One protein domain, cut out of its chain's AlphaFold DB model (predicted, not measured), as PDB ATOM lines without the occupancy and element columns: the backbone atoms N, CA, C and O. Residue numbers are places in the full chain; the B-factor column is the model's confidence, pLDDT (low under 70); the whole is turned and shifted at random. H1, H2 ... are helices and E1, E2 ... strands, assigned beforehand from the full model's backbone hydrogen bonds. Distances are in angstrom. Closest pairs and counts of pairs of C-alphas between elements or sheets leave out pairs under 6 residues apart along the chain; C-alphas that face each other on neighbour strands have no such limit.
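This is residues 556 to 627 of the 627 residues of the protein "Hypothetical protein" of Alexandrium monilatum (UniProt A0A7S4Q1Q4). Expect little regular structure: long loops and a very small hairpin of strands E1 and E2 make the body, with short helix H1 directly after it and the longer helix H2 along one side. Of 72 printed residues, 25 are in named elements, in the order E1, E2, H1, H2; the sheet E1 - E2 is antiparallel and the class mixed. The whole is compact, with a radius of gyration of the C-alphas of 11.8 A, and spans 38 by 24 by 18 A.

In the hairpin of E1, residues 570 to 572, and E2, residues 583 to 585, find N 571 and O 584 within hydrogen-bond range, 2.8 A. H1, residues 586 to 589, and H2, residues 612 to 626, are close but not clearly touching; their closest C-alphas, Phe 589 and Ala 618, are 6.8 A apart. H2 is apart from E2 and only just apart from E1, closest 8.5 A. Every O i to N i+4 pair in H2 is within range; H1 is too short for one.

Find C-alpha 570 at (16.598, 47.845, -50.010), where E1 begins. H2 runs 21.4 A to C-alpha 626 at (1.295, 31.287, -41.722).

The printed part has no cut. The link H1 to H2 is long, 22 residues. Residue 627 alone has pLDDT under 70.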
ATOM      1  N   CYS A 556      19.220  50.541 -41.747       92.94
ATOM      2  CA  CYS A 556      17.852  50.054 -41.820       92.94
ATOM      3  C   CYS A 556      17.075  50.575 -40.610       92.94
ATOM      4  O   CYS A 556      17.450  50.321 -39.472       92.94
ATOM      5  N   MET A 557      15.967  51.272 -40.836       89.19
ATOM      6  CA  MET A 557      15.160  51.849 -39.751       89.19
ATOM      7  C   MET A 557      14.457  50.813 -38.851       89.19
ATOM      8  O   MET A 557      13.884  51.191 -37.835       89.19
ATOM      9  N   ILE A 558      14.482  49.525 -39.213       89.44
ATOM     10  CA  ILE A 558      13.960  48.430 -38.383       89.44
ATOM     11  C   ILE A 558      15.067  47.826 -37.513       89.44
ATOM     12  O   ILE A 558      14.979  47.883 -36.293       89.44
ATOM     13  N   CYS A 559      16.104  47.242 -38.124       91.50
ATOM     14  CA  CYS A 559      17.135  46.498 -37.389       91.50
ATOM     15  C   CYS A 559      18.381  47.329 -37.053       91.50
ATOM     16  O   CYS A 559      19.281  46.835 -36.386       91.50
ATOM     17  N   LEU A 560      18.454  48.578 -37.522       92.12
ATOM     18  CA  LEU A 560      19.563  49.520 -37.318       92.12
ATOM     19  C   LEU A 560      20.923  49.076 -37.889       92.12
ATOM     20  O   LEU A 560      21.920  49.775 -37.713       92.12
ATOM     21  N   GLU A 561      20.973  47.967 -38.621       93.06
ATOM     22  CA  GLU A 561      22.159  47.522 -39.352       93.06
ATOM     23  C   GLU A 561      22.381  48.344 -40.632       93.06
ATOM     24  O   GLU A 561      21.440  48.894 -41.214       93.06
ATOM     25  N   SER A 562      23.631  48.417 -41.097       92.62
ATOM     26  CA  SER A 562      23.993  49.132 -42.326       92.62
ATOM     27  C   SER A 562      23.263  48.574 -43.551       92.62
ATOM     28  O   SER A 562      23.104  47.362 -43.725       92.62
ATOM     29  N   ILE A 563      22.795  49.471 -44.415       93.06
ATOM     30  CA  ILE A 563      22.071  49.109 -45.631       93.06
ATOM     31  C   ILE A 563      23.080  48.736 -46.727       93.06
ATOM     32  O   ILE A 563      24.000  49.514 -46.988       93.06
ATOM     33  N   PRO A 564      22.934  47.565 -47.375       90.25
ATOM     34  CA  PRO A 564      23.815  47.168 -48.462       90.25
ATOM     35  C   PRO A 564      23.671  48.126 -49.646       90.25
ATOM     36  O   PRO A 564      22.597  48.669 -49.901       90.25
ATOM     37  N   ALA A 565      24.748  48.283 -50.416       86.88
ATOM     38  CA  ALA A 565      24.738  49.144 -51.593       86.88
ATOM     39  C   ALA A 565      23.835  48.631 -52.733       86.88
ATOM     40  O   ALA A 565      23.520  49.380 -53.656       86.88
ATOM     41  N   ASP A 566      23.428  47.358 -52.679       89.12
ATOM     42  CA  ASP A 566      22.571  46.740 -53.686       89.12
ATOM     43  C   ASP A 566      21.115  47.230 -53.547       89.12
ATOM     44  O   ASP A 566      20.438  46.855 -52.584       89.12
ATOM     45  N   PRO A 567      20.578  47.997 -54.519       86.12
ATOM     46  CA  PRO A 567      19.216  48.525 -54.460       86.12
ATOM     47  C   PRO A 567      18.135  47.436 -54.454       86.12
ATOM     48  O   PRO A 567      16.986  47.727 -54.135       86.12
ATOM     49  N   ARG A 568      18.465  46.184 -54.799       89.75
ATOM     50  CA  ARG A 568      17.518  45.057 -54.753       89.75
ATOM     51  C   ARG A 568      17.238  44.575 -53.335       89.75
ATOM     52  O   ARG A 568      16.202  43.964 -53.097       89.75
ATOM     53  N   LEU A 569      18.152  44.837 -52.404       92.25
ATOM     54  CA  LEU A 569      18.047  44.424 -51.004       92.25
ATOM     55  C   LEU A 569      17.461  45.524 -50.111       92.25
ATOM     56  O   LEU A 569      17.392  45.359 -48.890       92.25
ATOM     57  N   VAL A 570      17.033  46.637 -50.709       93.94
ATOM     58  CA  VAL A 570      16.598  47.845 -50.010       93.94
ATOM     59  C   VAL A 570      15.222  48.260 -50.505       93.94
ATOM     60  O   VAL A 570      14.935  48.225 -51.698       93.94
ATOM     61  N   VAL A 571      14.362  48.681 -49.584       94.81
ATOM     62  CA  VAL A 571      13.046  49.231 -49.898       94.81
ATOM     63  C   VAL A 571      12.900  50.619 -49.284       94.81
ATOM     64  O   VAL A 571      13.226  50.829 -48.117       94.81
ATOM     65  N   ASN A 572      12.414  51.578 -50.074       92.62
ATOM     66  CA  ASN A 572      12.004  52.887 -49.584       92.62
ATOM     67  C   ASN A 572      10.487  52.889 -49.392       92.62
ATOM     68  O   ASN A 572       9.737  52.663 -50.339       92.62
ATOM     69  N   LEU A 573      10.029  53.157 -48.171       91.56
ATOM     70  CA  LEU A 573       8.595  53.262 -47.893       91.56
ATOM     71  C   LEU A 573       7.973  54.555 -48.439       91.56
ATOM     72  O   LEU A 573       6.756  54.650 -48.529       91.56
ATOM     73  N   CYS A 574       8.761  55.581 -48.761       90.50
ATOM     74  CA  CYS A 574       8.230  56.880 -49.154       90.50
ATOM     75  C   CYS A 574       7.910  56.953 -50.649       90.50
ATOM     76  O   CYS A 574       8.801  56.831 -51.480       90.50
ATOM     77  N   CYS A 575       6.658  57.278 -50.978       88.25
ATOM     78  CA  CYS A 575       6.228  57.613 -52.340       88.25
ATOM     79  C   CYS A 575       6.244  59.128 -52.643       88.25
ATOM     80  O   CYS A 575       5.697  59.562 -53.653       88.25
ATOM     81  N   ALA A 576       6.792  59.964 -51.752       85.19
ATOM     82  CA  ALA A 576       6.825  61.412 -51.955       85.19
ATOM     83  C   ALA A 576       7.824  61.815 -53.045       85.19
ATOM     84  O   ALA A 576       8.860  61.181 -53.196       85.19
ATOM     85  N   GLU A 577       7.564  62.932 -53.718       88.00
ATOM     86  CA  GLU A 577       8.565  63.653 -54.505       88.00
ATOM     87  C   GLU A 577       8.829  65.015 -53.838       88.00
ATOM     88  O   GLU A 577       7.880  65.792 -53.672       88.00
ATOM     89  N   PRO A 578      10.073  65.309 -53.403       86.75
ATOM     90  CA  PRO A 578      11.235  64.409 -53.353       86.75
ATOM     91  C   PRO A 578      11.069  63.264 -52.331       86.75
ATOM     92  O   PRO A 578      10.402  63.419 -51.303       86.75
ATOM     93  N   GLN A 579      11.682  62.109 -52.615       81.69
ATOM     94  CA  GLN A 579      11.589  60.920 -51.760       81.69
ATOM     95  C   GLN A 579      12.355  61.116 -50.449       81.69
ATOM     96  O   GLN A 579      13.465  61.646 -50.423       81.69
ATOM     97  N   CYS A 580      11.778  60.642 -49.344       89.12
ATOM     98  CA  CYS A 580      12.484  60.595 -48.064       89.12
ATOM     99  C   CYS A 580      13.488  59.435 -48.047       89.12
ATOM    100  O   CYS A 580      13.260  58.417 -48.688       89.12
ATOM    101  N   GLN A 581      14.542  59.530 -47.235       89.50
ATOM    102  CA  GLN A 581      15.539  58.463 -47.059       89.50
ATOM    103  C   GLN A 581      15.101  57.390 -46.035       89.50
ATOM    104  O   GLN A 581      15.902  56.917 -45.236       89.50
ATOM    105  N   CYS A 582      13.820  57.002 -46.001       88.44
ATOM    106  CA  CYS A 582      13.337  55.962 -45.079       88.44
ATOM    107  C   CYS A 582      13.580  54.558 -45.651       88.44
ATOM    108  O   CYS A 582      12.649  53.843 -46.029       88.44
ATOM    109  N   LEU A 583      14.857  54.205 -45.750       94.38
ATOM    110  CA  LEU A 583      15.308  52.946 -46.314       94.38
ATOM    111  C   LEU A 583      15.235  51.817 -45.273       94.38
ATOM    112  O   LEU A 583      15.531  51.994 -44.088       94.38
ATOM    113  N   LEU A 584      14.835  50.640 -45.737       94.56
ATOM    114  CA  LEU A 584      14.741  49.406 -44.969       94.56
ATOM    115  C   LEU A 584      15.418  48.274 -45.726       94.56
ATOM    116  O   LEU A 584      15.374  48.248 -46.956       94.56
ATOM    117  N   HIS A 585      15.972  47.293 -45.014       95.75
ATOM    118  CA  HIS A 585      16.292  46.023 -45.657       95.75
ATOM    119  C   HIS A 585      15.005  45.361 -46.133       95.75
ATOM    120  O   HIS A 585      14.026  45.274 -45.386       95.75
ATOM    121  N   LEU A 586      15.037  44.816 -47.346       94.00
ATOM    122  CA  LEU A 586      13.913  44.069 -47.896       94.00
ATOM    123  C   LEU A 586      13.546  42.875 -46.997       94.00
ATOM    124  O   LEU A 586      12.364  42.638 -46.764       94.00
ATOM    125  N   ARG A 587      14.547  42.193 -46.413       94.38
ATOM    126  CA  ARG A 587      14.335  41.092 -45.453       94.38
ATOM    127  C   ARG A 587      13.565  41.530 -44.204       94.38
ATOM    128  O   ARG A 587      12.661  40.825 -43.796       94.38
ATOM    129  N   CYS A 588      13.872  42.703 -43.647       92.44
ATOM    130  CA  CYS A 588      13.203  43.208 -42.444       92.44
ATOM    131  C   CYS A 588      11.771  43.650 -42.751       92.44
ATOM    132  O   CYS A 588      10.862  43.446 -41.960       92.44
ATOM    133  N   PHE A 589      11.543  44.245 -43.924       94.12
ATOM    134  CA  PHE A 589      10.199  44.655 -44.326       94.12
ATOM    135  C   PHE A 589       9.273  43.454 -44.613       94.12
ATOM    136  O   PHE A 589       8.076  43.482 -44.294       94.12
ATOM    137  N   LEU A 590       9.830  42.393 -45.202       92.62
ATOM    138  CA  LEU A 590       9.118  41.156 -45.527       92.62
ATOM    139  C   LEU A 590       9.133  40.115 -44.396       92.62
ATOM    140  O   LEU A 590       8.577  39.039 -44.594       92.62
ATOM    141  N   ASP A 591       9.730  40.418 -43.240       91.81
ATOM    142  CA  ASP A 591       9.820  39.484 -42.115       91.81
ATOM    143  C   ASP A 591       8.414  39.116 -41.603       91.81
ATOM    144  O   ASP A 591       7.651  40.012 -41.205       91.81
ATOM    145  N   PRO A 592       8.037  37.822 -41.617       87.56
ATOM    146  CA  PRO A 592       6.730  37.391 -41.161       87.56
ATOM    147  C   PRO A 592       6.526  37.535 -39.650       87.56
ATOM    148  O   PRO A 592       5.384  37.658 -39.218       87.56
ATOM    149  N   GLN A 593       7.603  37.556 -38.857       87.25
ATOM    150  CA  GLN A 593       7.538  37.740 -37.404       87.25
ATOM    151  C   GLN A 593       7.289  39.199 -37.009       87.25
ATOM    152  O   GLN A 593       6.939  39.489 -35.867       87.25
ATOM    153  N   GLN A 594       7.466  40.136 -37.942       83.56
ATOM    154  CA  GLN A 594       7.280  41.548 -37.668       83.56
ATOM    155  C   GLN A 594       5.849  41.992 -37.981       83.56
ATOM    156  O   GLN A 594       5.418  41.997 -39.143       83.56
ATOM    157  N   ASP A 595       5.127  42.420 -36.943       79.88
ATOM    158  CA  ASP A 595       3.743  42.884 -37.048       79.88
ATOM    159  C   ASP A 595       3.591  44.035 -38.053       79.88
ATOM    160  O   ASP A 595       4.272  45.064 -37.983       79.88
ATOM    161  N   MET A 596       2.641  43.881 -38.983       78.12
ATOM    162  CA  MET A 596       2.300  44.897 -39.983       78.12
ATOM    163  C   MET A 596       1.471  46.026 -39.356       78.12
ATOM    164  O   MET A 596       0.272  46.167 -39.615       78.12
ATOM    165  N   ASN A 597       2.110  46.833 -38.513       80.69
ATOM    166  CA  ASN A 597       1.480  47.984 -37.881       80.69
ATOM    167  C   ASN A 597       1.343  49.176 -38.860       80.69
ATOM    168  O   ASN A 597       1.893  49.192 -39.969       80.69
ATOM    169  N   ASP A 598       0.637  50.225 -38.433       78.44
ATOM    170  CA  ASP A 598       0.477  51.465 -39.211       78.44
ATOM    171  C   ASP A 598       1.805  52.166 -39.554       78.44
ATOM    172  O   ASP A 598       1.847  52.998 -40.465       78.44
ATOM    173  N   GLN A 599       2.900  51.834 -38.862       77.19
ATOM    174  CA  GLN A 599       4.230  52.394 -39.104       77.19
ATOM    175  C   GLN A 599       4.904  51.797 -40.345       77.19
ATOM    176  O   GLN A 599       5.713  52.486 -40.955       77.19
ATOM    177  N   LEU A 600       4.554  50.574 -40.766       83.12
ATOM    178  CA  LEU A 600       5.057  49.968 -42.012       83.12
ATOM    179  C   LEU A 600       4.203  50.331 -43.239       83.12
ATOM    180  O   LEU A 600       4.653  50.242 -44.384       83.12
ATOM    181  N   ARG A 601       2.978  50.817 -43.007       91.19
ATOM    182  CA  ARG A 601       2.054  51.307 -44.047       91.19
ATOM    183  C   ARG A 601       2.260  52.780 -44.399       91.19
ATOM    184  O   ARG A 601       1.579  53.300 -45.286       91.19
ATOM    185  N   ARG A 602       3.154  53.470 -43.691       92.44
ATOM    186  CA  ARG A 602       3.464  54.886 -43.889       92.44
ATOM    187  C   ARG A 602       4.971  55.099 -43.865       92.44
ATOM    188  O   ARG A 602       5.692  54.453 -43.116       92.44
ATOM    189  N   CYS A 603       5.448  56.078 -44.621       90.88
ATOM    190  CA  CYS A 603       6.811  56.571 -44.509       90.88
ATOM    191  C   CYS A 603       7.113  56.959 -43.053       90.88
ATOM    192  O   CYS A 603       6.419  57.791 -42.464       90.88
ATOM    193  N   MET A 604       8.185  56.417 -42.475       85.81
ATOM    194  CA  MET A 604       8.544  56.716 -41.085       85.81
ATOM    195  C   MET A 604       8.988  58.166 -40.863       85.81
ATOM    196  O   MET A 604       8.833  58.666 -39.747       85.81
ATOM    197  N   ILE A 605       9.451  58.845 -41.917       88.50
ATOM    198  CA  ILE A 605       9.901  60.241 -41.881       88.50
ATOM    199  C   ILE A 605       8.716  61.191 -42.104       88.50
ATOM    200  O   ILE A 605       8.316  61.900 -41.186       88.50
ATOM    201  N   CYS A 606       8.097  61.186 -43.290       90.69
ATOM    202  CA  CYS A 606       7.064  62.170 -43.648       90.69
ATOM    203  C   CYS A 606       5.619  61.727 -43.367       90.69
ATOM    204  O   CYS A 606       4.687  62.482 -43.636       90.69
ATOM    205  N   LYS A 607       5.408  60.501 -42.870       91.56
ATOM    206  CA  LYS A 607       4.093  59.914 -42.535       91.56
ATOM    207  C   LYS A 607       3.095  59.779 -43.698       91.56
ATOM    208  O   LYS A 607       1.948  59.381 -43.466       91.56
ATOM    209  N   ARG A 608       3.511  60.058 -44.939       90.25
ATOM    210  CA  ARG A 608       2.732  59.758 -46.152       90.25
ATOM    211  C   ARG A 608       2.556  58.243 -46.319       90.25
ATOM    212  O   ARG A 608       3.407  57.498 -45.838       90.25
ATOM    213  N   PRO A 609       1.469  57.780 -46.957       91.62
ATOM    214  CA  PRO A 609       1.245  56.355 -47.179       91.62
ATOM    215  C   PRO A 609       2.389  55.726 -47.983       91.62
ATOM    216  O   PRO A 609       2.968  56.376 -48.855       91.62
ATOM    217  N   SER A 610       2.714  54.474 -47.671       91.75
ATOM    218  CA  SER A 610       3.663  53.682 -48.451       91.75
ATOM    219  C   SER A 610       3.059  53.271 -49.793       91.75
ATOM    220  O   SER A 610       1.838  53.293 -49.961       91.75
ATOM    221  N   ASP A 611       3.905  52.866 -50.743       91.38
ATOM    222  CA  ASP A 611       3.433  52.305 -52.010       91.38
ATOM    223  C   ASP A 611       2.516  51.087 -51.744       91.38
ATOM    224  O   ASP A 611       2.949  50.114 -51.107       91.38
ATOM    225  N   PRO A 612       1.250  51.110 -52.203       90.31
ATOM    226  CA  PRO A 612       0.307  50.022 -51.979       90.31
ATOM    227  C   PRO A 612       0.752  48.680 -52.581       90.31
ATOM    228  O   PRO A 612       0.313  47.643 -52.084       90.31
ATOM    229  N   GLU A 613       1.596  48.658 -53.619       93.12
ATOM    230  CA  GLU A 613       2.170  47.414 -54.163       93.12
ATOM    231  C   GLU A 613       3.174  46.784 -53.188       93.12
ATOM    232  O   GLU A 613       3.151  45.574 -52.955       93.12
ATOM    233  N   LEU A 614       4.026  47.600 -52.560       90.75
ATOM    234  CA  LEU A 614       4.984  47.128 -51.555       90.75
ATOM    235  C   LEU A 614       4.271  46.586 -50.317       90.75
ATOM    236  O   LEU A 614       4.616  45.511 -49.827       90.75
ATOM    237  N   VAL A 615       3.236  47.289 -49.849       91.44
ATOM    238  CA  VAL A 615       2.414  46.827 -48.722       91.44
ATOM    239  C   VAL A 615       1.738  45.494 -49.058       91.44
ATOM    240  O   VAL A 615       1.763  44.584 -48.233       91.44
ATOM    241  N   ARG A 616       1.190  45.333 -50.273       91.88
ATOM    242  CA  ARG A 616       0.580  44.066 -50.719       91.88
ATOM    243  C   ARG A 616       1.576  42.907 -50.733       91.88
ATOM    244  O   ARG A 616       1.254  41.850 -50.200       91.88
ATOM    245  N   LYS A 617       2.790  43.109 -51.257       90.25
ATOM    246  CA  LYS A 617       3.854  42.085 -51.233       90.25
ATOM    247  C   LYS A 617       4.207  41.647 -49.813       90.25
ATOM    248  O   LYS A 617       4.384  40.461 -49.559       90.25
ATOM    249  N   ALA A 618       4.284  42.595 -48.886       89.00
ATOM    250  CA  ALA A 618       4.628  42.309 -47.500       89.00
ATOM    251  C   ALA A 618       3.499  41.591 -46.738       89.00
ATOM    252  O   ALA A 618       3.779  40.747 -45.887       89.00
ATOM    253  N   VAL A 619       2.234  41.881 -47.059       90.06
ATOM    254  CA  VAL A 619       1.081  41.121 -46.549       90.06
ATOM    255  C   VAL A 619       1.086  39.692 -47.103       90.06
ATOM    256  O   VAL A 619       0.995  38.750 -46.325       90.06
ATOM    257  N   GLN A 620       1.297  39.513 -48.410       90.31
ATOM    258  CA  GLN A 620       1.355  38.181 -49.032       90.31
ATOM    259  C   GLN A 620       2.491  37.311 -48.476       90.31
ATOM    260  O   GLN A 620       2.282  36.133 -48.199       90.31
ATOM    261  N   ALA A 621       3.680  37.883 -48.255       87.50
ATOM    262  CA  ALA A 621       4.809  37.161 -47.659       87.50
ATOM    263  C   ALA A 621       4.486  36.608 -46.253       87.50
ATOM    264  O   ALA A 621       4.935  35.518 -45.890       87.50
ATOM    265  N   ARG A 622       3.670  37.337 -45.479       84.38
ATOM    266  CA  ARG A 622       3.188  36.917 -44.154       84.38
ATOM    267  C   ARG A 622       2.149  35.808 -44.253       84.38
ATOM    268  O   ARG A 622       2.278  34.805 -43.561       84.38
ATOM    269  N   GLU A 623       1.170  35.963 -45.143       86.69
ATOM    270  CA  GLU A 623       0.131  34.951 -45.377       86.69
ATOM    271  C   GLU A 623       0.744  33.596 -45.768       86.69
ATOM    272  O   GLU A 623       0.345  32.565 -45.230       86.69
ATOM    273  N   TRP A 624       1.776  33.595 -46.620       84.50
ATOM    274  CA  TRP A 624       2.504  32.379 -47.009       84.50
ATOM    275  C   TRP A 624       3.350  31.750 -45.905       84.50
ATOM    276  O   TRP A 624       3.657  30.572 -46.000       84.50
ATOM    277  N   SER A 625       3.746  32.511 -44.885       77.56
ATOM    278  CA  SER A 625       4.507  31.970 -43.750       77.56
ATOM    279  C   SER A 625       3.599  31.393 -42.659       77.56
ATOM    280  O   SER A 625       4.066  30.654 -41.797       77.56
ATOM    281  N   SER A 626       2.313  31.767 -42.667       73.00
ATOM    282  CA  SER A 626       1.295  31.287 -41.722       73.00
ATOM    283  C   SER A 626       0.506  30.065 -42.204       73.00
ATOM    284  O   SER A 626      -0.186  29.442 -41.398       73.00
ATOM    285  N   ALA A 627       0.579  29.764 -43.503       68.31
ATOM    286  CA  ALA A 627       0.017  28.569 -44.127       68.31
ATOM    287  C   ALA A 627       1.063  27.451 -44.146       68.31
ATOM    288  O   ALA A 627       0.660  26.282 -43.949       68.31
TER     289      ALA A 627